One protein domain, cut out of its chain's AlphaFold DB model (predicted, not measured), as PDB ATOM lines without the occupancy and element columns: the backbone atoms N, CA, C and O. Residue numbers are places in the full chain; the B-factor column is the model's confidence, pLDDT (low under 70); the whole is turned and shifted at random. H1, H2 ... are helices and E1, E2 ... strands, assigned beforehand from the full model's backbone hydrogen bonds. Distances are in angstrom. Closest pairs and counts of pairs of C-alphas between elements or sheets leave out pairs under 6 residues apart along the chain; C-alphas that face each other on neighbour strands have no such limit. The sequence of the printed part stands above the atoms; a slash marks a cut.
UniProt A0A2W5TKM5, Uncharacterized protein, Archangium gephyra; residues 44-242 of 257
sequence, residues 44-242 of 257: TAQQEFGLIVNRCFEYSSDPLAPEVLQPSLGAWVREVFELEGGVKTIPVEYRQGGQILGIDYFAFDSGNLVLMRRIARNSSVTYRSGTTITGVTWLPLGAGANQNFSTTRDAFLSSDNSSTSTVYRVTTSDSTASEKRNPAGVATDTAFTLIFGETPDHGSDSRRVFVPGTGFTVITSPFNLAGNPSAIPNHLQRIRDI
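This is residues 44 to 242 of the 257 residues of an uncharacterized protein of Archangium gephyra (UniProt A0A2W5TKM5). Twelve strands form a closed antiparallel barrel, with the short helix H1 outside it at one end, where E5 and E12 end and E6 and E13 begin. Two further short strands, E3 and E8, are paired onto E4 and E6 of the ring. The printed part has 199 residues, with one named helix followed by fourteen named strands, and is mostly strand. It is compact, with a radius of gyration of the C-alphas of 15.8 A, and spans 47 by 36 by 31 A.

H1, residues 44 to 49, begins with C-alpha 44 at (166.213, 115.808, 187.793). Next come E1, residues 55 to 60, E2, 73 to 77, and E3, 81 to 83. E4, 87 to 96, is 27.7 A long, E5, 99 to 109, is 30.7 A, and E6, 112 to 120, is 23.5 A. E7, 123 to 129, and E8, 136 to 139, precede E9, 148 to 157, which is 25.7 A long and bends by 62 degrees at residue 154. E10, 162 to 174, is the longest strand at 36.6 A and bends by 57 degrees at residue 165. E11, 192 to 199, E12, 207 to 211, and E13, 215 to 219, follow. E14, 234 to 241, bends by 59 degrees at residue 237 and ends with C-alpha 241 at (170.192, 104.771, 174.034).

Round the ring run E1, E2, E4, E5, E6, E7, E9, E10, E11, E12, E13, E14 and back to E1. E14 and E1 close it, with N 56 and O 240 2.7 A apart. E4 pairs with E3 over residues 87 to 89, where N 81 and O 89 are 2.8 A apart, and with E2 over 92 to 95, where N 76 and O 93 are 2.8 A apart. E6 has E5 on one side, and E7 and E8 on the other side; across the neighbours E6 and E8, N 113 and O 139 are within hydrogen-bond range at 2.8 A. Two meanders, each strand the antiparallel neighbour of the one before, are E3 to E7 and E9 to E14. Between them E7 and E9 are neighbours, with N 156 and O 126 at 2.8 A. H1 is on the barrel, outside it, at a height of 6.9 A, only just over none of its strands, as 2 of its C-alphas fall on E6. The C-alphas of Phe 49 and Gly 215 are the closest of H1 and E13, at 5.2 A. In H1 every O i to N i+4 pair is within hydrogen-bond range.

The two C-alphas farthest apart, those of Val 68 and Gly 130, are 48.2 A apart. The printed part has no cut. The links E1 to E2, E10 to E11 and E13 to E14 are long. The mean pLDDT of the printed part is 87.6; residues 68, 182 to 185, 222 and 224 to 231 are under 70.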
ATOM      1  N   THR A  44     167.447 115.081 188.095       88.62
ATOM      2  CA  THR A  44     166.213 115.808 187.793       88.62
ATOM      3  C   THR A  44     166.439 116.782 186.646       88.62
ATOM      4  O   THR A  44     165.663 116.785 185.692       88.62
ATOM      5  N   ALA A  45     167.531 117.552 186.683       90.81
ATOM      6  CA  ALA A  45     167.856 118.460 185.590       90.81
ATOM      7  C   ALA A  45     168.223 117.701 184.299       90.81
ATOM      8  O   ALA A  45     167.757 118.063 183.222       90.81
ATOM      9  N   GLN A  46     168.998 116.612 184.375       91.81
ATOM     10  CA  GLN A  46     169.328 115.799 183.191       91.81
ATOM     11  C   GLN A  46     168.083 115.239 182.512       91.81
ATOM     12  O   GLN A  46     167.988 115.303 181.288       91.81
ATOM     13  N   GLN A  47     167.128 114.729 183.291       90.69
ATOM     14  CA  GLN A  47     165.859 114.242 182.761       90.69
ATOM     15  C   GLN A  47     165.062 115.377 182.116       90.69
ATOM     16  O   GLN A  47     164.673 115.242 180.958       90.69
ATOM     17  N   GLU A  48     164.896 116.511 182.803       91.69
ATOM     18  CA  GLU A  48     164.183 117.679 182.267       91.69
ATOM     19  C   GLU A  48     164.769 118.132 180.924       91.69
ATOM     20  O   GLU A  48     164.030 118.358 179.967       91.69
ATOM     21  N   PHE A  49     166.095 118.224 180.816       93.44
ATOM     22  CA  PHE A  49     166.757 118.716 179.607       93.44
ATOM     23  C   PHE A  49     167.064 117.630 178.562       93.44
ATOM     24  O   PHE A  49     167.645 117.936 177.520       93.44
ATOM     25  N   GLY A  50     166.691 116.371 178.813       90.25
ATOM     26  CA  GLY A  50     166.993 115.240 177.928       90.25
ATOM     27  C   GLY A  50     168.489 114.898 177.829       90.25
ATOM     28  O   GLY A  50     168.903 114.207 176.899       90.25
ATOM     29  N   LEU A  51     169.318 115.360 178.770       91.94
ATOM     30  CA  LEU A  51     170.770 115.139 178.807       91.94
ATOM     31  C   LEU A  51     171.122 113.829 179.517       91.94
ATOM     32  O   LEU A  51     171.851 113.804 180.505       91.94
ATOM     33  N   ILE A  52     170.583 112.737 178.990       90.06
ATOM     34  CA  ILE A  52     170.795 111.375 179.481       90.06
ATOM     35  C   ILE A  52     172.087 110.816 178.880       90.06
ATOM     36  O   ILE A  52     172.228 110.775 177.659       90.06
ATOM     37  N   VAL A  53     173.043 110.391 179.711       89.19
ATOM     38  CA  VAL A  53     174.337 109.875 179.231       89.19
ATOM     39  C   VAL A  53     174.129 108.677 178.305       89.19
ATOM     40  O   VAL A  53     173.294 107.813 178.557       89.19
ATOM     41  N   ASN A  54     174.917 108.623 177.228       87.06
ATOM     42  CA  ASN A  54     174.832 107.635 176.153       87.06
ATOM     43  C   ASN A  54     173.539 107.690 175.332       87.06
ATOM     44  O   ASN A  54     173.331 106.841 174.463       87.06
ATOM     45  N   ARG A  55     172.716 108.727 175.505       88.06
ATOM     46  CA  ARG A  55     171.614 109.005 174.592       88.06
ATOM     47  C   ARG A  55     172.117 109.663 173.317       88.06
ATOM     48  O   ARG A  55     172.912 110.606 173.326       88.06
ATOM     49  N   CYS A  56     171.619 109.153 172.207       87.81
ATOM     50  CA  CYS A  56     171.838 109.658 170.874       87.81
ATOM     51  C   CYS A  56     170.550 110.255 170.315       87.81
ATOM     52  O   CYS A  56     169.516 109.587 170.278       87.81
ATOM     53  N   PHE A  57     170.639 111.487 169.829       89.50
ATOM     54  CA  PHE A  57     169.586 112.155 169.078       89.50
ATOM     55  C   PHE A  57     169.995 112.215 167.615       89.50
ATOM     56  O   PHE A  57     171.047 112.760 167.283       89.50
ATOM     57  N   GLU A  58     169.174 111.665 166.736       88.12
ATOM     58  CA  GLU A  58     169.427 111.655 165.302       88.12
ATOM     59  C   GLU A  58     168.408 112.533 164.603       88.12
ATOM     60  O   GLU A  58     167.211 112.474 164.889       88.12
ATOM     61  N   TYR A  59     168.905 113.358 163.694       88.19
ATOM     62  CA  TYR A  59     168.131 114.384 163.030       88.19
ATOM     63  C   TYR A  59     168.229 114.238 161.516       88.19
ATOM     64  O   TYR A  59     169.227 113.747 160.985       88.19
ATOM     65  N   SER A  60     167.201 114.735 160.839       85.94
ATOM     66  CA  SER A  60     167.081 114.805 159.389       85.94
ATOM     67  C   SER A  60     166.873 116.251 158.943       85.94
ATOM     68  O   SER A  60     166.173 117.023 159.602       85.94
ATOM     69  N   SER A  61     167.435 116.624 157.795       83.94
ATOM     70  CA  SER A  61     167.122 117.890 157.120       83.94
ATOM     71  C   SER A  61     165.733 117.884 156.470       83.94
ATOM     72  O   SER A  61     165.168 118.947 156.218       83.94
ATOM     73  N   ASP A  62     165.166 116.700 156.222       82.00
ATOM     74  CA  ASP A  62     163.766 116.529 155.841       82.00
ATOM     75  C   ASP A  62     162.903 116.336 157.105       82.00
ATOM     76  O   ASP A  62     163.056 115.317 157.789       82.00
ATOM     77  N   PRO A  63     161.981 117.271 157.416       75.62
ATOM     78  CA  PRO A  63     161.095 117.184 158.578       75.62
ATOM     79  C   PRO A  63     160.080 116.034 158.520       75.62
ATOM     80  O   PRO A  63     159.359 115.826 159.494       75.62
ATOM     81  N   LEU A  64     159.959 115.345 157.382       77.31
ATOM     82  CA  LEU A  64     159.062 114.208 157.173       77.31
ATOM     83  C   LEU A  64     159.823 112.891 156.958       77.31
ATOM     84  O   LEU A  64     159.202 111.880 156.623       77.31
ATOM     85  N   ALA A  65     161.146 112.885 157.145       75.19
ATOM     86  CA  ALA A  65     161.945 111.679 156.987       75.19
ATOM     87  C   ALA A  65     161.491 110.584 157.968       75.19
ATOM     88  O   ALA A  65     161.483 110.814 159.180       75.19
ATOM     89  N   PRO A  66     161.154 109.374 157.489       72.94
ATOM     90  CA  PRO A  66     160.855 108.261 158.377       72.94
ATOM     91  C   PRO A  66     162.128 107.775 159.083       72.94
ATOM     92  O   PRO A  66     163.230 107.900 158.554       72.94
ATOM     93  N   GLU A  67     161.984 107.138 160.248       72.38
ATOM     94  CA  GLU A  67     163.090 106.644 161.100       72.38
ATOM     95  C   GLU A  67     164.080 105.694 160.402       72.38
ATOM     96  O   GLU A  67     165.210 105.505 160.863       72.38
ATOM     97  N   VAL A  68     163.647 105.088 159.295       65.75
ATOM     98  CA  VAL A  68     164.431 104.156 158.474       65.75
ATOM     99  C   VAL A  68     165.420 104.849 157.534       65.75
ATOM    100  O   VAL A  68     166.322 104.186 157.026       65.75
ATOM    101  N   LEU A  69     165.266 106.153 157.273       72.31
ATOM    102  CA  LEU A  69     166.236 106.903 156.476       72.31
ATOM    103  C   LEU A  69     167.503 107.190 157.279       72.31
ATOM    104  O   LEU A  69     167.474 107.318 158.502       72.31
ATOM    105  N   GLN A  70     168.620 107.320 156.567       77.75
ATOM    106  CA  GLN A  70     169.883 107.704 157.179       77.75
ATOM    107  C   GLN A  70     169.784 109.138 157.734       77.75
ATOM    108  O   GLN A  70     169.420 110.044 156.980       77.75
ATOM    109  N   PRO A  71     170.121 109.360 159.016       82.50
ATOM    110  CA  PRO A  71     170.141 110.698 159.597       82.50
ATOM    111  C   PRO A  71     171.216 111.593 158.968       82.50
ATOM    112  O   PRO A  71     172.266 111.122 158.524       82.50
ATOM    113  N   SER A  72     170.966 112.902 158.957       83.38
ATOM    114  CA  SER A  72     171.896 113.932 158.474       83.38
ATOM    115  C   SER A  72     172.802 114.483 159.574       83.38
ATOM    116  O   SER A  72     173.909 114.934 159.282       83.38
ATOM    117  N   LEU A  73     172.343 114.456 160.827       87.38
ATOM    118  CA  LEU A  73     173.049 114.990 161.989       87.38
ATOM    119  C   LEU A  73     172.799 114.088 163.205       87.38
ATOM    120  O   LEU A  73     171.693 113.593 163.404       87.38
ATOM    121  N   GLY A  74     173.820 113.896 164.034       88.88
ATOM    122  CA  GLY A  74     173.729 113.188 165.307       88.88
ATOM    123  C   GLY A  74     174.186 114.097 166.439       88.88
ATOM    124  O   GLY A  74     175.187 114.790 166.286       88.88
ATOM    125  N   ALA A  75     173.479 114.094 167.565       91.75
ATOM    126  CA  ALA A  75     173.921 114.707 168.811       91.75
ATOM    127  C   ALA A  75     174.040 113.620 169.882       91.75
ATOM    128  O   ALA A  75     173.047 112.995 170.259       91.75
ATOM    129  N   TRP A  76     175.260 113.379 170.349       91.69
ATOM    130  CA  TRP A  76     175.560 112.357 171.341       91.69
ATOM    131  C   TRP A  76     175.808 112.997 172.703       91.69
ATOM    132  O   TRP A  76     176.753 113.771 172.859       91.69
ATOM    133  N   VAL A  77     174.984 112.644 173.688       92.38
ATOM    134  CA  VAL A  77     175.223 112.979 175.093       92.38
ATOM    135  C   VAL A  77     176.262 112.012 175.649       92.38
ATOM    136  O   VAL A  77     176.012 110.813 175.795       92.38
ATOM    137  N   ARG A  78     177.456 112.525 175.924       90.12
ATOM    138  CA  ARG A  78     178.594 111.727 176.381       90.12
ATOM    139  C   ARG A  78     178.643 111.632 177.899       90.12
ATOM    140  O   ARG A  78     177.934 112.337 178.611       90.12
ATOM    141  N   GLU A  79     179.501 110.739 178.383       89.62
ATOM    142  CA  GLU A  79     179.810 110.629 179.806       89.62
ATOM    143  C   GLU A  79     180.343 111.948 180.371       89.62
ATOM    144  O   GLU A  79     180.935 112.762 179.656       89.62
ATOM    145  N   VAL A  80     180.133 112.136 181.674       91.38
ATOM    146  CA  VAL A  80     180.578 113.326 182.397       91.38
ATOM    147  C   VAL A  80     182.080 113.529 182.210       91.38
ATOM    148  O   VAL A  80     182.882 112.624 182.432       91.38
ATOM    149  N   PHE A  81     182.449 114.750 181.844       92.19
ATOM    150  CA  PHE A  81     183.819 115.182 181.625       92.19
ATOM    151  C   PHE A  81     184.164 116.340 182.561       92.19
ATOM    152  O   PHE A  81     183.332 117.211 182.822       92.19
ATOM    153  N   GLU A  82     185.399 116.376 183.047       95.00
ATOM    154  CA  GLU A  82     185.892 117.449 183.906       95.00
ATOM    155  C   GLU A  82     186.723 118.442 183.083       95.00
ATOM    156  O   GLU A  82     187.786 118.100 182.563       95.00
ATOM    157  N   LEU A  83     186.221 119.672 182.936       94.38
ATOM    158  CA  LEU A  83     186.983 120.796 182.388       94.38
ATOM    159  C   LEU A  83     188.029 121.283 183.403       94.38
ATOM    160  O   LEU A  83     188.018 120.904 184.578       94.38
ATOM    161  N   GLU A  84     188.930 122.169 182.971       93.94
ATOM    162  CA  GLU A  84     189.918 122.749 183.876       93.94
ATOM    163  C   GLU A  84     189.272 123.443 185.089       93.94
ATOM    164  O   GLU A  84     188.162 123.973 185.027       93.94
ATOM    165  N   GLY A  85     189.980 123.425 186.222       90.69
ATOM    166  CA  GLY A  85     189.445 123.933 187.488       90.69
ATOM    167  C   GLY A  85     188.430 123.003 188.164       90.69
ATOM    168  O   GLY A  85     187.807 123.418 189.137       90.69
ATOM    169  N   GLY A  86     188.271 121.762 187.687       91.88
ATOM    170  CA  GLY A  86     187.413 120.754 188.316       91.88
ATOM    171  C   GLY A  86     185.932 120.863 187.944       91.88
ATOM    172  O   GLY A  86     185.075 120.301 188.629       91.88
ATOM    173  N   VAL A  87     185.603 121.617 186.890       93.50
ATOM    174  CA  VAL A  87     184.211 121.859 186.492       93.50
ATOM    175  C   VAL A  87     183.677 120.644 185.747       93.50
ATOM    176  O   VAL A  87     184.022 120.402 184.589       93.50
ATOM    177  N   LYS A  88     182.814 119.874 186.410       94.75
ATOM    178  CA  LYS A  88     182.157 118.720 185.795       94.75
ATOM    179  C   LYS A  88     181.065 119.162 184.826       94.75
ATOM    180  O   LYS A  88     180.246 120.022 185.140       94.75
ATOM    181  N   THR A  89     181.050 118.539 183.658       95.88
ATOM    182  CA  THR A  89     180.184 118.890 182.533       95.88
ATOM    183  C   THR A  89     179.681 117.645 181.812       95.88
ATOM    184  O   THR A  89     180.293 116.584 181.892       95.88
ATOM    185  N   ILE A  90     178.576 117.781 181.089       95.56
ATOM    186  CA  ILE A  90     178.044 116.797 180.150       95.56
ATOM    187  C   ILE A  90     178.363 117.304 178.740       95.56
ATOM    188  O   ILE A  90     177.822 118.340 178.333       95.56
ATOM    189  N   PRO A  91     179.243 116.619 177.990       95.12
ATOM    190  CA  PRO A  91     179.517 116.966 176.607       95.12
ATOM    191  C   PRO A  91     178.367 116.500 175.712       95.12
ATOM    192  O   PRO A  91     177.983 115.330 175.742       95.12
ATOM    193  N   VAL A  92     177.872 117.391 174.860       94.25
ATOM    194  CA  VAL A  92     176.999 117.053 173.734       94.25
ATOM    195  C   VAL A  92     177.800 117.228 172.455       94.25
ATOM    196  O   VAL A  92     178.152 118.343 172.070       94.25
ATOM    197  N   GLU A  93     178.121 116.108 171.820       92.44
ATOM    198  CA  GLU A  93     178.948 116.049 170.622       92.44
ATOM    199  C   GLU A  93     178.067 115.978 169.373       92.44
ATOM    200  O   GLU A  93     177.261 115.057 169.227       92.44
ATOM    201  N   TYR A  94     178.232 116.934 168.460       90.38
ATOM    202  CA  TYR A  94     177.469 117.001 167.216       90.38
ATOM    203  C   TYR A  94     178.292 116.439 166.063       90.38
ATOM    204  O   TYR A  94     179.429 116.861 165.839       90.38
ATOM    205  N   ARG A  95     177.715 115.502 165.312       87.12
ATOM    206  CA  ARG A  95     178.376 114.782 164.223       87.12
ATOM    207  C   ARG A  95     177.611 114.911 162.915       87.12
ATOM    208  O   ARG A  95     176.386 114.909 162.934       87.12
ATOM    209  N   GLN A  96     178.336 114.942 161.797       85.06
ATOM    210  CA  GLN A  96     177.811 114.849 160.429       85.06
ATOM    211  C   GLN A  96     178.770 114.026 159.561       85.06
ATOM    212  O   GLN A  96     179.954 114.345 159.494       85.06
ATOM    213  N   GLY A  97     178.282 112.954 158.921       77.56
ATOM    214  CA  GLY A  97     179.102 112.095 158.045       77.56
ATOM    215  C   GLY A  97     180.382 111.572 158.713       77.56
ATOM    216  O   GLY A  97     181.465 111.669 158.146       77.56
ATOM    217  N   GLY A  98     180.283 111.138 159.974       74.88
ATOM    218  CA  GLY A  98     181.421 110.653 160.763       74.88
ATOM    219  C   GLY A  98     182.355 111.737 161.325       74.88
ATOM    220  O   GLY A  98     183.222 111.422 162.139       74.88
ATOM    221  N   GLN A  99     182.179 113.010 160.957       82.62
ATOM    222  CA  GLN A  99     182.990 114.125 161.457       82.62
ATOM    223  C   GLN A  99     182.328 114.817 162.649       82.62
ATOM    224  O   GLN A  99     181.119 115.036 162.649       82.62
ATOM    225  N   ILE A 100     183.129 115.217 163.640       86.81
ATOM    226  CA  ILE A 100     182.678 116.071 164.746       86.81
ATOM    227  C   ILE A 100     182.602 117.511 164.240       86.81
ATOM    228  O   ILE A 100     183.613 118.091 163.844       86.81
ATOM    229  N   LEU A 101     181.406 118.093 164.271       86.38
ATOM    230  CA  LEU A 101     181.181 119.493 163.913       86.38
ATOM    231  C   LEU A 101     181.468 120.428 165.091       86.38
ATOM    232  O   LEU A 101     182.031 121.510 164.914       86.38
ATOM    233  N   GLY A 102     181.109 119.995 166.298       89.75
ATOM    234  CA  GLY A 102     181.325 120.755 167.517       89.75
ATOM    235  C   GLY A 102     180.930 119.986 168.769       89.75
ATOM    236  O   GLY A 102     180.360 118.895 168.696       89.75
ATOM    237  N   ILE A 103     181.251 120.572 169.917       92.94
ATOM    238  CA  ILE A 103     180.923 120.045 171.240       92.94
ATOM    239  C   ILE A 103     180.428 121.202 172.099       92.94
ATOM    240  O   ILE A 103     181.141 122.194 172.266       92.94
ATOM    241  N   ASP A 104     179.239 121.056 172.670       94.94
ATOM    242  CA  ASP A 104     178.771 121.918 173.753       94.94
ATOM    243  C   ASP A 104     179.019 121.212 175.090       94.94
ATOM    244  O   ASP A 104     178.656 120.050 175.260       94.94
ATOM    245  N   TYR A 105     179.630 121.906 176.044       97.06
ATOM    246  CA  TYR A 105     179.826 121.422 177.408       97.06
ATOM    247  C   TYR A 105     178.799 122.086 178.309       97.06
ATOM    248  O   TYR A 105     178.890 123.288 178.588       97.06
ATOM    249  N   PHE A 106     177.834 121.299 178.767       97.12
ATOM    250  CA  PHE A 106     176.795 121.760 179.675       97.12
ATOM    251  C   PHE A 106     177.111 121.389 181.115       97.12
ATOM    252  O   PHE A 106     177.730 120.365 181.377       97.12
ATOM    253  N   ALA A 107     176.647 122.187 182.062       96.38
ATOM    254  CA  ALA A 107     176.535 121.771 183.453       96.38
ATOM    255  C   ALA A 107     175.211 122.270 184.031       96.38
ATOM    256  O   ALA A 107     174.414 122.906 183.332       96.38
ATOM    257  N   PHE A 108     175.015 122.005 185.321       94.94
ATOM    258  CA  PHE A 108     173.871 122.498 186.068       94.94
ATOM    259  C   PHE A 108     174.321 123.440 187.175       94.94
ATOM    260  O   PHE A 108     175.223 123.112 187.944       94.94
ATOM    261  N   ASP A 109     173.670 124.596 187.259       92.94
ATOM    262  CA  ASP A 109     173.789 125.511 188.392       92.94
ATOM    263  C   ASP A 109     172.398 125.768 188.959       92.94
ATOM    264  O   ASP A 109     171.530 126.339 188.291       92.94
ATOM    265  N   SER A 110     172.178 125.311 190.193       89.94
ATOM    266  CA  SER A 110     170.881 125.405 190.869       89.94
ATOM    267  C   SER A 110     169.734 124.830 190.016       89.94
ATOM    268  O   SER A 110     168.657 125.413 189.928       89.94
ATOM    269  N   GLY A 111     170.002 123.711 189.330       90.44
ATOM    270  CA  GLY A 111     169.080 123.036 188.412       90.44
ATOM    271  C   GLY A 111     168.980 123.650 187.010       90.44
ATOM    272  O   GLY A 111     168.420 123.020 186.121       90.44
ATOM    273  N   ASN A 112     169.527 124.844 186.764       95.06
ATOM    274  CA  ASN A 112     169.474 125.482 185.447       95.06
ATOM    275  C   ASN A 112     170.499 124.870 184.495       95.06
ATOM    276  O   ASN A 112     171.624 124.583 184.901       95.06
ATOM    277  N   LEU A 113     170.153 124.767 183.214       96.56
ATOM    278  CA  LEU A 113     171.084 124.365 182.171       96.56
ATOM    279  C   LEU A 113     172.032 125.519 181.841       96.56
ATOM    280  O   LEU A 113     171.606 126.603 181.427       96.56
ATOM    281  N   VAL A 114     173.330 125.280 182.011       97.00
ATOM    282  CA  VAL A 114     174.387 126.277 181.825       97.00
ATOM    283  C   VAL A 114     175.358 125.808 180.749       97.00
ATOM    284  O   VAL A 114     175.911 124.713 180.842       97.00
ATOM    285  N   LEU A 115     175.600 126.647 179.740       96.00
ATOM    286  CA  LEU A 115     176.628 126.415 178.725       96.00
ATOM    287  C   LEU A 115     177.976 126.914 179.256       96.00
ATOM    288  O   LEU A 115     178.173 128.115 179.444       96.00
ATOM    289  N   MET A 116     178.904 125.991 179.494       97.44
ATOM    290  CA  MET A 116     180.230 126.283 180.052       97.44
ATOM    291  C   MET A 116     181.239 126.630 178.961       97.44
ATOM    292  O   MET A 116     181.968 127.623 179.044       97.44
ATOM    293  N   ARG A 117     181.267 125.800 177.918       95.69
ATOM    294  CA  ARG A 117     182.193 125.905 176.796       95.69
ATOM    295  C   ARG A 117     181.531 125.396 175.530       95.69
ATOM    296  O   ARG A 117     180.816 124.400 175.559       95.69
ATOM    297  N   ARG A 118     181.862 126.026 174.414       93.69
ATOM    298  CA  ARG A 118     181.599 125.515 173.072       93.69
ATOM    299  C   ARG A 118     182.915 125.302 172.351       93.69
ATOM    300  O   ARG A 118     183.783 126.168 172.401       93.69
ATOM    301  N   ILE A 119     183.054 124.175 171.670       91.81
ATOM    302  CA  ILE A 119     184.151 123.890 170.747       91.81
ATOM    303  C   ILE A 119     183.551 123.729 169.358       91.81
ATOM    304  O   ILE A 119     182.602 122.968 169.184       91.81
ATOM    305  N   ALA A 120     184.118 124.402 168.362       86.44
ATOM    306  CA  ALA A 120     183.860 124.066 166.971       86.44
ATOM    307  C   ALA A 120     185.130 124.246 166.145       86.44
ATOM    308  O   ALA A 120     185.867 125.228 166.299       86.44
ATOM    309  N   ARG A 121     185.379 123.295 165.240       80.75
ATOM    310  CA  ARG A 121     186.643 123.204 164.493       80.75
ATOM    311  C   ARG A 121     187.837 123.224 165.465       80.75
ATOM    312  O   ARG A 121     187.927 122.371 166.337       80.75
ATOM    313  N   ASN A 122     188.717 124.217 165.333       81.75
ATOM    314  CA  ASN A 122     189.950 124.358 166.109       81.75
ATOM    315  C   ASN A 122     189.879 125.502 167.135       81.75
ATOM    316  O   ASN A 122     190.917 125.963 167.604       81.75
ATOM    317  N   SER A 123     188.682 126.013 167.438       89.38
ATOM    318  CA  SER A 123     188.498 127.100 168.402       89.38
ATOM    319  C   SER A 123     187.446 126.745 169.444       89.38
ATOM    320  O   SER A 123     186.613 125.855 169.253       89.38
ATOM    321  N   SER A 124     187.509 127.449 170.568       93.38
ATOM    322  CA  SER A 124     186.560 127.337 171.657       93.38
ATOM    323  C   SER A 124     186.193 128.704 172.213       93.38
ATOM    324  O   SER A 124     187.015 129.622 172.236       93.38
ATOM    325  N   VAL A 125     184.958 128.788 172.693       94.19
ATOM    326  CA  VAL A 125     184.439 129.891 173.499       94.19
ATOM    327  C   VAL A 125     184.190 129.326 174.888       94.19
ATOM    328  O   VAL A 125     183.452 128.352 175.034       94.19
ATOM    329  N   THR A 126     184.834 129.889 175.906       96.75
ATOM    330  CA  THR A 126     184.649 129.483 177.307       96.75
ATOM    331  C   THR A 126     184.098 130.650 178.104       96.75
ATOM    332  O   THR A 126     184.699 131.721 178.113       96.75
ATOM    333  N   TYR A 127     182.988 130.443 178.801       96.75
ATOM    334  CA  TYR A 127     182.339 131.499 179.571       96.75
ATOM    335  C   TYR A 127     182.831 131.486 181.020       96.75
ATOM    336  O   TYR A 127     182.634 130.514 181.759       96.75
ATOM    337  N   ARG A 128     183.485 132.573 181.434       96.06
ATOM    338  CA  ARG A 128     184.221 132.653 182.699       96.06
ATOM    339  C   ARG A 128     183.927 133.917 183.502       96.06
ATOM    340  O   ARG A 128     183.421 134.912 182.982       96.06
ATOM    341  N   SER A 129     184.282 133.860 184.781       93.56
ATOM    342  CA  SER A 129     184.455 135.012 185.663       93.56
ATOM    343  C   SER A 129     185.911 135.036 186.127       93.56
ATOM    344  O   SER A 129     186.366 134.139 186.846       93.56
ATOM    345  N   GLY A 130     186.684 136.009 185.635       90.19
ATOM    346  CA  GLY A 130     188.141 135.980 185.772       90.19
ATOM    347  C   GLY A 130     188.728 134.751 185.071       90.19
ATOM    348  O   GLY A 130     188.568 134.587 183.866       90.19
ATOM    349  N   THR A 131     189.395 133.870 185.818       89.75
ATOM    350  CA  THR A 131     189.946 132.601 185.303       89.75
ATOM    351  C   THR A 131     189.047 131.391 185.556       89.75
ATOM    352  O   THR A 131     189.361 130.299 185.090       89.75
ATOM    353  N   THR A 132     187.941 131.560 186.284       95.25
ATOM    354  CA  THR A 132     187.062 130.452 186.685       95.25
ATOM    355  C   THR A 132     185.966 130.247 185.651       95.25
ATOM    356  O   THR A 132     185.265 131.198 185.309       95.25
ATOM    357  N   ILE A 133     185.782 129.015 185.169       97.12
ATOM    358  CA  ILE A 133     184.665 128.674 184.281       97.12
ATOM    359  C   ILE A 133     183.371 128.712 185.094       97.12
ATOM    360  O   ILE A 133     183.226 127.992 186.076       97.12
ATOM    361  N   THR A 134     182.436 129.558 184.674       95.50
ATOM    362  CA  THR A 134     181.141 129.734 185.352       95.50
ATOM    363  C   THR A 134     179.959 129.511 184.422       95.50
ATOM    364  O   THR A 134     178.848 129.306 184.897       95.50
ATOM    365  N   GLY A 135     180.182 129.596 183.108       96.56
ATOM    366  CA  GLY A 135     179.135 129.393 182.120       96.56
ATOM    367  C   GLY A 135     178.130 130.538 182.004       96.56
ATOM    368  O   GLY A 135     178.104 131.465 182.823       96.56
ATOM    369  N   VAL A 136     177.296 130.454 180.969       95.62
ATOM    370  CA  VAL A 136     176.114 131.301 180.747       95.62
ATOM    371  C   VAL A 136     174.844 130.470 180.874       95.62
ATOM    372  O   VAL A 136     174.800 129.329 180.411       95.62
ATOM    373  N   THR A 137     173.798 131.024 181.491       94.50
ATOM    374  CA  THR A 137     172.513 130.325 181.575       94.50
ATOM    375  C   THR A 137     171.933 130.167 180.179       94.50
ATOM    376  O   THR A 137     171.690 131.150 179.477       94.50
ATOM    377  N   TRP A 138     171.721 128.914 179.801       92.88
ATOM    378  CA  TRP A 138     171.198 128.527 178.505       92.88
ATOM    379  C   TRP A 138     169.693 128.275 178.582       92.88
ATOM    380  O   TRP A 138     168.947 128.732 177.722       92.88
ATOM    381  N   LEU A 139     169.223 127.629 179.654       95.00
ATOM    382  CA  LEU A 139     167.794 127.494 179.931       95.00
ATOM    383  C   LEU A 139     167.545 127.260 181.429       95.00
ATOM    384  O   LEU A 139     168.128 126.334 181.996       95.00
ATOM    385  N   PRO A 140     166.705 128.064 182.101       94.75
ATOM    386  CA  PRO A 140     166.316 127.780 183.477       94.75
ATOM    387  C   PRO A 140     165.476 126.509 183.613       94.75
ATOM    388  O   PRO A 140     164.753 126.133 182.689       94.75
ATOM    389  N   LEU A 141     165.539 125.871 184.781       92.50
ATOM    390  CA  LEU A 141     164.696 124.711 185.081       92.50
ATOM    391  C   LEU A 141     163.213 125.109 185.071       92.50
ATOM    392  O   LEU A 141     162.838 126.110 185.684       92.50
ATOM    393  N   GLY A 142     162.371 124.329 184.386       91.88
ATOM    394  CA  GLY A 142     160.937 124.613 184.272       91.88
ATOM    395  C   GLY A 142     160.603 125.856 183.439       91.88
ATOM    396  O   GLY A 142     159.510 126.409 183.573       91.88
ATOM    397  N   ALA A 143     161.536 126.329 182.605       94.06
ATOM    398  CA  ALA A 143     161.252 127.382 181.640       94.06
ATOM    399  C   ALA A 143     160.130 126.962 180.674       94.06
ATOM    400  O   ALA A 143     159.991 125.794 180.311       94.06
ATOM    401  N   GLY A 144     159.345 127.942 180.238       94.50
ATOM    402  CA  GLY A 144     158.284 127.783 179.249       94.50
ATOM    403  C   GLY A 144     158.409 128.807 178.126       94.50
ATOM    404  O   GLY A 144     159.387 129.551 178.042       94.50
ATOM    405  N   ALA A 145     157.402 128.863 177.257       95.44
ATOM    406  CA  ALA A 145     157.336 129.841 176.176       95.44
ATOM    407  C   ALA A 145     157.181 131.286 176.690       95.44
ATOM    408  O   ALA A 145     156.650 131.529 177.775       95.44
ATOM    409  N   ASN A 146     157.575 132.249 175.853       96.50
ATOM    410  CA  ASN A 146     157.364 133.687 176.041       96.50
ATOM    411  C   ASN A 146     158.114 134.292 177.244       96.50
ATOM    412  O   ASN A 146     157.626 135.202 177.916       96.50
ATOM    413  N   GLN A 147     159.326 133.802 177.501       96.75
ATOM    414  CA  GLN A 147     160.227 134.251 178.560       96.75
ATOM    415  C   GLN A 147     161.528 134.806 177.972       96.75
ATOM    416  O   GLN A 147     161.891 134.537 176.830       96.75
ATOM    417  N   ASN A 148     162.237 135.610 178.762       95.69
ATOM    418  CA  ASN A 148     163.521 136.181 178.377       95.69
ATOM    419  C   ASN A 148     164.517 136.046 179.519       95.69
ATOM    420  O   ASN A 148     164.245 136.466 180.645       95.69
ATOM    421  N   PHE A 149     165.693 135.526 179.195       94.62
ATOM    422  CA  PHE A 149     166.790 135.335 180.128       94.62
ATOM    423  C   PHE A 149     168.044 135.982 179.569       94.62
ATOM    424  O   PHE A 149     168.279 135.970 178.359       94.62
ATOM    425  N   SER A 150     168.868 136.545 180.446       95.19
ATOM    426  CA  SER A 150     170.162 137.074 180.044       95.19
ATOM    427  C   SER A 150     171.207 136.835 181.117       95.19
ATOM    428  O   SER A 150     170.938 136.998 182.304       95.19
ATOM    429  N   THR A 151     172.404 136.463 180.673       95.81
ATOM    430  CA  THR A 151     173.582 136.311 181.521       95.81
ATOM    431  C   THR A 151     174.734 137.090 180.908       95.81
ATOM    432  O   THR A 151     175.017 136.936 179.723       95.81
ATOM    433  N   THR A 152     175.430 137.886 181.717       95.94
ATOM    434  CA  THR A 152     176.685 138.531 181.309       95.94
ATOM    435  C   THR A 152     177.868 137.765 181.883       95.94
ATOM    436  O   THR A 152     177.911 137.512 183.094       95.94
ATOM    437  N   ARG A 153     178.822 137.394 181.025       96.06
ATOM    438  CA  ARG A 153     180.071 136.695 181.374       96.06
ATOM    439  C   ARG A 153     181.191 137.108 180.439       96.06
ATOM    440  O   ARG A 153     180.922 137.564 179.334       96.06
ATOM    441  N   ASP A 154     182.431 136.877 180.844       96.94
ATOM    442  CA  ASP A 154     183.545 137.018 179.916       96.94
ATOM    443  C   ASP A 154     183.594 135.786 179.006       96.94
ATOM    444  O   ASP A 154     183.682 134.655 179.486       96.94
ATOM    445  N   ALA A 155     183.527 136.001 177.693       95.44
ATOM    446  CA  ALA A 155     183.770 134.971 176.695       95.44
ATOM    447  C   ALA A 155     185.268 134.939 176.378       95.44
ATOM    448  O   ALA A 155     185.819 135.895 175.832       95.44
ATOM    449  N   PHE A 156     185.934 133.849 176.750       96.00
ATOM    450  CA  PHE A 156     187.323 133.587 176.399       96.00
ATOM    451  C   PHE A 156     187.416 132.813 175.090       96.00
ATOM    452  O   PHE A 156     186.857 131.718 174.988       96.00
ATOM    453  N   LEU A 157     188.155 133.360 174.128       94.19
ATOM    454  CA  LEU A 157     188.365 132.777 172.808       94.19
ATOM    455  C   LEU A 157     189.749 132.133 172.736       94.19
ATOM    456  O   LEU A 157     190.774 132.802 172.874       94.19
ATOM    457  N   SER A 158     189.805 130.824 172.487       92.81
ATOM    458  CA  SER A 158     191.097 130.126 172.415       92.81
ATOM    459  C   SER A 158     191.889 130.438 171.144       92.81
ATOM    460  O   SER A 158     193.096 130.223 171.118       92.81
ATOM    461  N   SER A 159     191.233 130.921 170.084       89.94
ATOM    462  CA  SER A 159     191.878 131.233 168.802       89.94
ATOM    463  C   SER A 159     192.867 132.392 168.878       89.94
ATOM    464  O   SER A 159     193.849 132.398 168.143       89.94
ATOM    465  N   ASP A 160     192.608 133.367 169.743       90.31
ATOM    466  CA  ASP A 160     193.419 134.578 169.892       90.31
ATOM    467  C   ASP A 160     193.791 134.876 171.354       90.31
ATOM    468  O   ASP A 160     194.436 135.885 171.636       90.31
ATOM    469  N   ASN A 161     193.428 133.978 172.277       91.88
ATOM    470  CA  ASN A 161     193.672 134.101 173.711       91.88
ATOM    471  C   ASN A 161     193.088 135.400 174.303       91.88
ATOM    472  O   ASN A 161     193.666 135.996 175.216       91.88
ATOM    473  N   SER A 162     191.948 135.852 173.776       93.06
ATOM    474  CA  SER A 162     191.282 137.081 174.202       93.06
ATOM    475  C   SER A 162     190.116 136.814 175.155       93.06
ATOM    476  O   SER A 162     189.604 135.700 175.284       93.06
ATOM    477  N   SER A 163     189.693 137.847 175.880       95.50
ATOM    478  CA  SER A 163     188.442 137.827 176.635       95.50
ATOM    479  C   SER A 163     187.688 139.113 176.454       95.50
ATOM    480  O   SER A 163     188.262 140.194 176.579       95.50
ATOM    481  N   THR A 164     186.394 138.966 176.220       95.12
ATOM    482  CA  THR A 164     185.485 140.089 176.054       95.12
ATOM    483  C   THR A 164     184.264 139.866 176.924       95.12
ATOM    484  O   THR A 164     183.767 138.745 177.016       95.12
ATOM    485  N   SER A 165     183.789 140.927 177.575       96.31
ATOM    486  CA  SER A 165     182.525 140.869 178.300       96.31
ATOM    487  C   SER A 165     181.386 140.689 177.303       96.31
ATOM    488  O   SER A 165     181.231 141.489 176.377       96.31
ATOM    489  N   THR A 166     180.605 139.638 177.501       95.00
ATOM    490  CA  THR A 166     179.615 139.157 176.547       95.00
ATOM    491  C   THR A 166     178.274 138.988 177.227       95.00
ATOM    492  O   THR A 166     178.164 138.404 178.308       95.00
ATOM    493  N   VAL A 167     177.233 139.487 176.573       95.56
ATOM    494  CA  VAL A 167     175.849 139.290 176.995       95.56
ATOM    495  C   VAL A 167     175.267 138.137 176.196       95.56
ATOM    496  O   VAL A 167     175.094 138.254 174.985       95.56
ATOM    497  N   TYR A 168     174.935 137.046 176.879       93.31
ATOM    498  CA  TYR A 168     174.187 135.927 176.320       93.31
ATOM    499  C   TYR A 168     172.706 136.093 176.657       93.31
ATOM    500  O   TYR A 168     172.352 136.436 177.792       93.31
ATOM    501  N   ARG A 169     171.830 135.895 175.677       94.81
ATOM    502  CA  ARG A 169     170.380 136.063 175.788       94.81
ATOM    503  C   ARG A 169     169.674 134.849 175.226       94.81
ATOM    504  O   ARG A 169     170.053 134.350 174.170       94.81
ATOM    505  N   VAL A 170     168.617 134.438 175.912       95.31
ATOM    506  CA  VAL A 170     167.710 133.391 175.449       95.31
ATOM    507  C   VAL A 170     166.296 133.920 175.537       95.31
ATOM    508  O   VAL A 170     165.809 134.252 176.619       95.31
ATOM    509  N   THR A 171     165.655 134.010 174.384       96.19
ATOM    510  CA  THR A 171     164.245 134.351 174.256       96.19
ATOM    511  C   THR A 171     163.489 133.082 173.922       96.19
ATOM    512  O   THR A 171     163.842 132.381 172.974       96.19
ATOM    513  N   THR A 172     162.451 132.780 174.693       97.00
ATOM    514  CA  THR A 172     161.582 131.640 174.429       97.00
ATOM    515  C   THR A 172     160.284 132.105 173.781       97.00
ATOM    516  O   THR A 172     159.778 133.188 174.079       97.00
ATOM    517  N   SER A 173     159.721 131.297 172.892       96.56
ATOM    518  CA  SER A 173     158.437 131.574 172.240       96.56
ATOM    519  C   SER A 173     157.673 130.283 171.992       96.56
ATOM    520  O   SER A 173     158.247 129.196 172.036       96.56
ATOM    521  N   ASP A 174     156.388 130.391 171.682       95.06
ATOM    522  CA  ASP A 174     155.616 129.226 171.259       95.06
ATOM    523  C   ASP A 174     156.214 128.603 169.991       95.06
ATOM    524  O   ASP A 174     156.628 129.308 169.063       95.06
ATOM    525  N   SER A 175     156.261 127.270 169.953       91.62
ATOM    526  CA  SER A 175     156.661 126.543 168.749       91.62
ATOM    527  C   SER A 175     155.509 126.412 167.764       91.62
ATOM    528  O   SER A 175     154.353 126.190 168.136       91.62
ATOM    529  N   THR A 176     155.836 126.489 166.480       88.00
ATOM    530  CA  THR A 176     154.882 126.283 165.390       88.00
ATOM    531  C   THR A 176     154.464 124.815 165.285       88.00
ATOM    532  O   THR A 176     155.184 123.907 165.698       88.00
ATOM    533  N   ALA A 177     153.321 124.545 164.650       82.88
ATOM    534  CA  ALA A 177     152.871 123.171 164.402       82.88
ATOM    535  C   ALA A 177     153.910 122.333 163.628       82.88
ATOM    536  O   ALA A 177     154.066 121.141 163.877       82.88
ATOM    537  N   SER A 178     154.667 122.961 162.722       77.50
ATOM    538  CA  SER A 178     155.758 122.314 161.984       77.50
ATOM    539  C   SER A 178     156.986 121.976 162.832       77.50
ATOM    540  O   SER A 178     157.747 121.086 162.453       77.50
ATOM    541  N   GLU A 179     157.200 122.692 163.934       81.94
ATOM    542  CA  GLU A 179     158.321 122.510 164.868       81.94
ATOM    543  C   GLU A 179     158.008 121.497 165.962       81.94
ATOM    544  O   GLU A 179     158.895 120.783 166.415       81.94
ATOM    545  N   LYS A 180     156.727 121.387 166.321       79.25
ATOM    546  CA  LYS A 180     156.190 120.332 167.183       79.25
ATOM    547  C   LYS A 180     156.122 118.974 166.477       79.25
ATOM    548  O   LYS A 180     155.492 118.055 166.986       79.25
ATOM    549  N   ARG A 181     156.714 118.813 165.292       70.69
ATOM    550  CA  ARG A 181     156.717 117.516 164.611       70.69
ATOM    551  C   ARG A 181     157.669 116.565 165.315       70.69
ATOM    552  O   ARG A 181     158.809 116.921 165.594       70.69
ATOM    553  N   ASN A 182     157.166 115.368 165.570       64.25
ATOM    554  CA  ASN A 182     157.894 114.302 166.224       64.25
ATOM    555  C   ASN A 182     158.180 113.157 165.267       64.25
ATOM    556  O   ASN A 182     157.397 112.933 164.336       64.25
ATOM    557  N   PRO A 183     159.220 112.364 165.555       65.06
ATOM    558  CA  PRO A 183     159.204 110.975 165.141       65.06
ATOM    559  C   PRO A 183     158.064 110.222 165.845       65.06
ATOM    560  O   PRO A 183     157.448 110.729 166.785       65.06
ATOM    561  N   ALA A 184     157.715 109.026 165.383       59.19
ATOM    562  CA  ALA A 184     156.568 108.325 165.954       59.19
ATOM    563  C   ALA A 184     156.770 108.097 167.470       59.19
ATOM    564  O   ALA A 184     157.788 107.569 167.898       59.19
ATOM    565  N   GLY A 185     155.796 108.495 168.297       63.41
ATOM    566  CA  GLY A 185     155.785 108.175 169.732       63.41
ATOM    567  C   GLY A 185     156.463 109.170 170.683       63.41
ATOM    568  O   GLY A 185     156.437 108.935 171.887       63.41
ATOM    569  N   VAL A 186     157.005 110.293 170.203       73.25
ATOM    570  CA  VAL A 186     157.414 111.408 171.080       73.25
ATOM    571  C   VAL A 186     156.221 112.355 171.271       73.25
ATOM    572  O   VAL A 186     155.395 112.498 170.367       73.25
ATOM    573  N   ALA A 187     156.092 112.990 172.440       79.44
ATOM    574  CA  ALA A 187     155.079 114.016 172.709       79.44
ATOM    575  C   ALA A 187     155.727 115.412 172.693       79.44
ATOM    576  O   ALA A 187     156.688 115.653 173.410       79.44
ATOM    577  N   THR A 188     155.211 116.337 171.879       85.94
ATOM    578  CA  THR A 188     155.743 117.713 171.677       85.94
ATOM    579  C   THR A 188     154.759 118.801 172.060       85.94
ATOM    580  O   THR A 188     154.960 119.972 171.731       85.94
ATOM    581  N   ASP A 189     153.671 118.461 172.742       86.94
ATOM    582  CA  ASP A 189     152.642 119.450 173.060       86.94
ATOM    583  C   ASP A 189     153.218 120.613 173.885       86.94
ATOM    584  O   ASP A 189     152.862 121.775 173.665       86.94
ATOM    585  N   THR A 190     154.202 120.293 174.729       90.19
ATOM    586  CA  THR A 190     154.976 121.201 175.581       90.19
ATOM    587  C   THR A 190     156.177 121.850 174.889       90.19
ATOM    588  O   THR A 190     156.935 122.553 175.553       90.19
ATOM    589  N   ALA A 191     156.377 121.645 173.581       92.50
ATOM    590  CA  ALA A 191     157.529 122.215 172.894       92.50
ATOM    591  C   ALA A 191     157.458 123.743 172.828       92.50
ATOM    592  O   ALA A 191     156.406 124.318 172.509       92.50
ATOM    593  N   PHE A 192     158.606 124.377 173.038       95.50
ATOM    594  CA  PHE A 192     158.796 125.805 172.838       95.50
ATOM    595  C   PHE A 192     160.130 126.098 172.151       95.50
ATOM    596  O   PHE A 192     161.100 125.337 172.211       95.50
ATOM    597  N   THR A 193     160.161 127.220 171.448       95.25
ATOM    598  CA  THR A 193     161.301 127.655 170.652       95.25
ATOM    599  C   THR A 193     162.242 128.466 171.525       95.25
ATOM    600  O   THR A 193     161.799 129.307 172.299       95.25
ATOM    601  N   LEU A 194     163.538 128.221 171.376       94.88
ATOM    602  CA  LEU A 194     164.632 128.978 171.966       94.88
ATOM    603  C   LEU A 194     165.307 129.782 170.859       94.88
ATOM    604  O   LEU A 194     165.743 129.210 169.859       94.88
ATOM    605  N   ILE A 195     165.412 131.090 171.038       92.56
ATOM    606  CA  ILE A 195     166.144 131.999 170.158       92.56
ATOM    607  C   ILE A 195     167.304 132.543 170.977       92.56
ATOM    608  O   ILE A 195     167.081 133.189 172.005       92.56
ATOM    609  N   PHE A 196     168.532 132.266 170.543       91.44
ATOM    610  CA  PHE A 196     169.713 132.732 171.256       91.44
ATOM    611  C   PHE A 196     170.262 133.987 170.591       91.44
ATOM    612  O   PHE A 196     170.206 134.160 169.376       91.44
ATOM    613  N   GLY A 197     170.777 134.883 171.421       90.12
ATOM    614  CA  GLY A 197     171.505 136.058 170.982       90.12
ATOM    615  C   GLY A 197     172.729 136.249 171.854       90.12
ATOM    616  O   GLY A 197     172.663 136.102 173.073       90.12
ATOM    617  N   GLU A 198     173.845 136.604 171.236       90.56
ATOM    618  CA  GLU A 198     175.101 136.864 171.924       90.56
ATOM    619  C   GLU A 198     175.678 138.197 171.437       90.56
ATOM    620  O   GLU A 198     175.530 138.574 170.274       90.56
ATOM    621  N   THR A 199     176.261 138.988 172.337       92.88
ATOM    622  CA  THR A 199     176.876 140.272 171.976       92.88
ATOM    623  C   THR A 199     178.144 140.516 172.801       92.88
ATOM    624  O   THR A 199     178.014 140.678 174.018       92.88
ATOM    625  N   PRO A 200     179.335 140.602 172.170       91.56
ATOM    626  CA  PRO A 200     179.589 140.294 170.752       91.56
ATOM    627  C   PRO A 200     179.284 138.823 170.422       91.56
ATOM    628  O   PRO A 200     179.314 137.986 171.313       91.56
ATOM    629  N   ASP A 201     178.924 138.525 169.172       87.56
ATOM    630  CA  ASP A 201     178.598 137.155 168.750       87.56
ATOM    631  C   ASP A 201     179.873 136.340 168.505       87.56
ATOM    632  O   ASP A 201     180.780 136.795 167.800       87.56
ATOM    633  N   HIS A 202     179.923 135.127 169.054       85.19
ATOM    634  CA  HIS A 202     181.043 134.195 168.894       85.19
ATOM    635  C   HIS A 202     180.605 132.889 168.219       85.19
ATOM    636  O   HIS A 202     181.199 131.832 168.438       85.19
ATOM    637  N   GLY A 203     179.545 132.941 167.407       76.50
ATOM    638  CA  GLY A 203     178.904 131.751 166.849       76.50
ATOM    639  C   GLY A 203     177.884 131.155 167.810       76.50
ATOM    640  O   GLY A 203     177.842 129.934 168.027       76.50
ATOM    641  N   SER A 204     177.067 132.030 168.395       74.12
ATOM    642  CA  SER A 204     175.872 131.636 169.127       74.12
ATOM    643  C   SER A 204     174.924 130.815 168.246       74.12
ATOM    644  O   SER A 204     174.945 130.866 167.013       74.12
ATOM    645  N   ASP A 205     174.111 129.977 168.887       78.94
ATOM    646  CA  ASP A 205     173.087 129.233 168.161       78.94
ATOM    647  C   ASP A 205     172.027 130.189 167.635       78.94
ATOM    648  O   ASP A 205     171.554 131.047 168.362       78.94
ATOM    649  N   SER A 206     171.582 130.019 166.393       80.44
ATOM    650  CA  SER A 206     170.514 130.889 165.892       80.44
ATOM    651  C   SER A 206     169.182 130.591 166.590       80.44
ATOM    652  O   SER A 206     168.446 131.504 166.963       80.44
ATOM    653  N   ARG A 207     168.869 129.299 166.766       89.31
ATOM    654  CA  ARG A 207     167.592 128.825 167.295       89.31
ATOM    655  C   ARG A 207     167.621 127.318 167.590       89.31
ATOM    656  O   ARG A 207     168.332 126.541 166.949       89.31
ATOM    657  N   ARG A 208     166.812 126.886 168.556       92.44
ATOM    658  CA  ARG A 208     166.477 125.475 168.817       92.44
ATOM    659  C   ARG A 208     164.996 125.348 169.171       92.44
ATOM    660  O   ARG A 208     164.353 126.344 169.483       92.44
ATOM    661  N   VAL A 209     164.455 124.138 169.125       93.44
ATOM    662  CA  VAL A 209     163.134 123.822 169.697       93.44
ATOM    663  C   VAL A 209     163.338 122.772 170.766       93.44
ATOM    664  O   VAL A 209     164.006 121.772 170.511       93.44
ATOM    665  N   PHE A 210     162.810 123.030 171.955       94.56
ATOM    666  CA  PHE A 210     163.015 122.220 173.145       94.56
ATOM    667  C   PHE A 210     161.693 121.648 173.648       94.56
ATOM    668  O   PHE A 210     160.668 122.326 173.617       94.56
ATOM    669  N   VAL A 211     161.747 120.412 174.130       93.19
ATOM    670  CA  VAL A 211     160.650 119.692 174.770       93.19
ATOM    671  C   VAL A 211     161.148 119.189 176.129       93.19
ATOM    672  O   VAL A 211     162.041 118.333 176.156       93.19
ATOM    673  N   PRO A 212     160.571 119.666 177.246       91.81
ATOM    674  CA  PRO A 212     160.865 119.136 178.576       91.81
ATOM    675  C   PRO A 212     160.750 117.607 178.633       91.81
ATOM    676  O   PRO A 212     159.820 117.023 178.072       91.81
ATOM    677  N   GLY A 213     161.715 116.945 179.267       88.81
ATOM    678  CA  GLY A 213     161.790 115.485 179.386       88.81
ATOM    679  C   GLY A 213     162.322 114.758 178.144       88.81
ATOM    680  O   GLY A 213     162.689 113.588 178.225       88.81
ATOM    681  N   THR A 214     162.370 115.431 176.991       89.12
ATOM    682  CA  THR A 214     162.795 114.835 175.713       89.12
ATOM    683  C   THR A 214     164.118 115.419 175.227       89.12
ATOM    684  O   THR A 214     164.968 114.669 174.760       89.12
ATOM    685  N   GLY A 215     164.317 116.735 175.338       91.06
ATOM    686  CA  GLY A 215     165.464 117.443 174.766       91.06
ATOM    687  C   GLY A 215     165.085 118.259 173.528       91.06
ATOM    688  O   GLY A 215     163.989 118.816 173.448       91.06
ATOM    689  N   PHE A 216     165.997 118.386 172.564       91.25
ATOM    690  CA  PHE A 216     165.800 119.262 171.403       91.25
ATOM    691  C   PHE A 216     165.175 118.527 170.215       91.25
ATOM    692  O   PHE A 216     165.712 117.528 169.746       91.25
ATOM    693  N   THR A 217     164.071 119.054 169.678       89.56
ATOM    694  CA  THR A 217     163.424 118.516 168.468       89.56
ATOM    695  C   THR A 217     163.861 119.217 167.189       89.56
ATOM    696  O   THR A 217     163.701 118.675 166.097       89.56
ATOM    697  N   VAL A 218     164.434 120.417 167.296       89.62
ATOM    698  CA  VAL A 218     165.014 121.144 166.161       89.62
ATOM    699  C   VAL A 218     166.345 121.747 166.572       89.62
ATOM    700  O   VAL A 218     166.431 122.435 167.592       89.62
ATOM    701  N   ILE A 219     167.355 121.558 165.726       89.25
ATOM    702  CA  ILE A 219     168.652 122.224 165.831       89.25
ATOM    703  C   ILE A 219     168.890 123.049 164.567       89.25
ATOM    704  O   ILE A 219     168.903 122.516 163.456       89.25
ATOM    705  N   THR A 220     169.110 124.354 164.742       84.94
ATOM    706  CA  THR A 220     169.556 125.269 163.674       84.94
ATOM    707  C   THR A 220     170.899 125.913 164.024       84.94
ATOM    708  O   THR A 220     171.207 127.040 163.641       84.94
ATOM    709  N   SER A 221     171.720 125.208 164.793       79.19
ATOM    710  CA  SER A 221     173.084 125.624 165.099       79.19
ATOM    711  C   SER A 221     173.947 125.566 163.836       79.19
ATOM    712  O   SER A 221     174.004 124.515 163.200       79.19
ATOM    713  N   PRO A 222     174.668 126.641 163.467       66.25
ATOM    714  CA  PRO A 222     175.587 126.589 162.332       66.25
ATOM    715  C   PRO A 222     176.864 125.782 162.629       66.25
ATOM    716  O   PRO A 222     177.692 125.623 161.734       66.25
ATOM    717  N   PHE A 223     177.053 125.321 163.879       72.19
ATOM    718  CA  PHE A 223     178.271 124.673 164.403       72.19
ATOM    719  C   PHE A 223     179.566 125.361 163.940       72.19
ATOM    720  O   PHE A 223     180.605 124.738 163.733       72.19
ATOM    721  N   ASN A 224     179.493 126.676 163.744       63.53
ATOM    722  CA  ASN A 224     180.558 127.485 163.193       63.53
ATOM    723  C   ASN A 224     180.743 128.707 164.085       63.53
ATOM    724  O   ASN A 224     179.886 129.586 164.125       63.53
ATOM    725  N   LEU A 225     181.892 128.769 164.755       57.53
ATOM    726  CA  LEU A 225     182.277 129.892 165.614       57.53
ATOM    727  C   LEU A 225     182.550 131.188 164.829       57.53
ATOM    728  O   LEU A 225     182.726 132.241 165.424       57.53
ATOM    729  N   ALA A 226     182.570 131.135 163.492       55.72
ATOM    730  CA  ALA A 226     182.748 132.304 162.632       55.72
ATOM    731  C   ALA A 226     181.446 133.095 162.357       55.72
ATOM    732  O   ALA A 226     181.425 133.899 161.426       55.72
ATOM    733  N   GLY A 227     180.356 132.853 163.101       51.28
ATOM    734  CA  GLY A 227     179.150 133.700 163.070       51.28
ATOM    735  C   GLY A 227     178.334 133.658 161.769       51.28
ATOM    736  O   GLY A 227     177.674 134.632 161.422       51.28
ATOM    737  N   ASN A 228     178.378 132.559 161.001       52.66
ATOM    738  CA  ASN A 228     177.597 132.449 159.762       52.66
ATOM    739  C   ASN A 228     176.169 131.930 160.059       52.66
ATOM    740  O   ASN A 228     176.042 130.795 160.519       52.66
ATOM    741  N   PRO A 229     175.093 132.706 159.805       50.53
ATOM    742  CA  PRO A 229     173.772 132.448 160.394       50.53
ATOM    743  C   PRO A 229     172.893 131.423 159.656       50.53
ATOM    744  O   PRO A 229     171.841 131.048 160.169       50.53
ATOM    745  N   SER A 230     173.261 130.969 158.453       50.53
ATOM    746  CA  SER A 230     172.386 130.090 157.656       50.53
ATOM    747  C   SER A 230     172.616 128.614 157.970       50.53
ATOM    748  O   SER A 230     173.290 127.905 157.225       50.53
ATOM    749  N   ALA A 231     172.046 128.142 159.075       66.06
ATOM    750  CA  ALA A 231     171.943 126.713 159.342       66.06
ATOM    751  C   ALA A 231     170.650 126.156 158.738       66.06
ATOM    752  O   ALA A 231     169.559 126.670 158.991       66.06
ATOM    753  N   ILE A 232     170.767 125.080 157.964       72.38
ATOM    754  CA  ILE A 232     169.607 124.284 157.555       72.38
ATOM    755  C   ILE A 232     169.044 123.629 158.825       72.38
ATOM    756  O   ILE A 232     169.814 122.992 159.553       72.38
ATOM    757  N   PRO A 233     167.746 123.791 159.136       84.50
ATOM    758  CA  PRO A 233     167.163 123.157 160.305       84.50
ATOM    759  C   PRO A 233     167.234 121.639 160.175       84.50
ATOM    760  O   PRO A 233     166.844 121.076 159.155       84.50
ATOM    761  N   ASN A 234     167.716 120.986 161.228       87.25
ATOM    762  CA  ASN A 234     167.648 119.540 161.368       87.25
ATOM    763  C   ASN A 234     166.565 119.206 162.398       87.25
ATOM    764  O   ASN A 234     166.553 119.758 163.501       87.25
ATOM    765  N   HIS A 235     165.649 118.329 162.012       88.38
ATOM    766  CA  HIS A 235     164.488 117.905 162.781       88.38
ATOM    767  C   HIS A 235     164.745 116.542 163.401       88.38
ATOM    768  O   HIS A 235     165.295 115.664 162.739       88.38
ATOM    769  N   LEU A 236     164.355 116.366 164.660       88.81
ATOM    770  CA  LEU A 236     164.526 115.112 165.373       88.81
ATOM    771  C   LEU A 236     163.789 113.999 164.631       88.81
ATOM    772  O   LEU A 236     162.584 114.072 164.399       88.81
ATOM    773  N   GLN A 237     164.549 112.979 164.263       85.75
ATOM    774  CA  GLN A 237     164.095 111.827 163.504       85.75
ATOM    775  C   GLN A 237     164.001 110.586 164.389       85.75
ATOM    776  O   GLN A 237     163.149 109.751 164.134       85.75
ATOM    777  N   ARG A 238     164.861 110.424 165.402       85.31
ATOM    778  CA  ARG A 238     164.771 109.331 166.389       85.31
ATOM    779  C   ARG A 238     165.697 109.574 167.581       85.31
ATOM    780  O   ARG A 238     166.665 110.328 167.484       85.31
ATOM    781  N   ILE A 239     165.403 108.902 168.693       86.50
ATOM    782  CA  ILE A 239     166.222 108.878 169.912       86.50
ATOM    783  C   ILE A 239     166.643 107.431 170.174       86.50
ATOM    784  O   ILE A 239     165.812 106.527 170.080       86.50
ATOM    785  N   ARG A 240     167.917 107.198 170.500       83.56
ATOM    786  CA  ARG A 240     168.450 105.866 170.828       83.56
ATOM    787  C   ARG A 240     169.357 105.925 172.046       83.56
ATOM    788  O   ARG A 240     170.213 106.797 172.120       83.56
ATOM    789  N   ASP A 241     169.243 104.947 172.934       83.50
ATOM    790  CA  ASP A 241     170.192 104.771 174.034       83.50
ATOM    791  C   ASP A 241     171.299 103.801 173.594       83.50
ATOM    792  O   ASP A 241     171.046 102.638 173.266       83.50
ATOM    793  N   ILE A 242     172.534 104.298 173.510       74.81
ATOM    794  CA  ILE A 242     173.705 103.541 173.049       74.81
ATOM    795  C   ILE A 242     174.047 102.452 174.072       74.81
ATOM    796  O   ILE A 242     173.963 102.664 175.278       74.81
TER     797      ILE A 242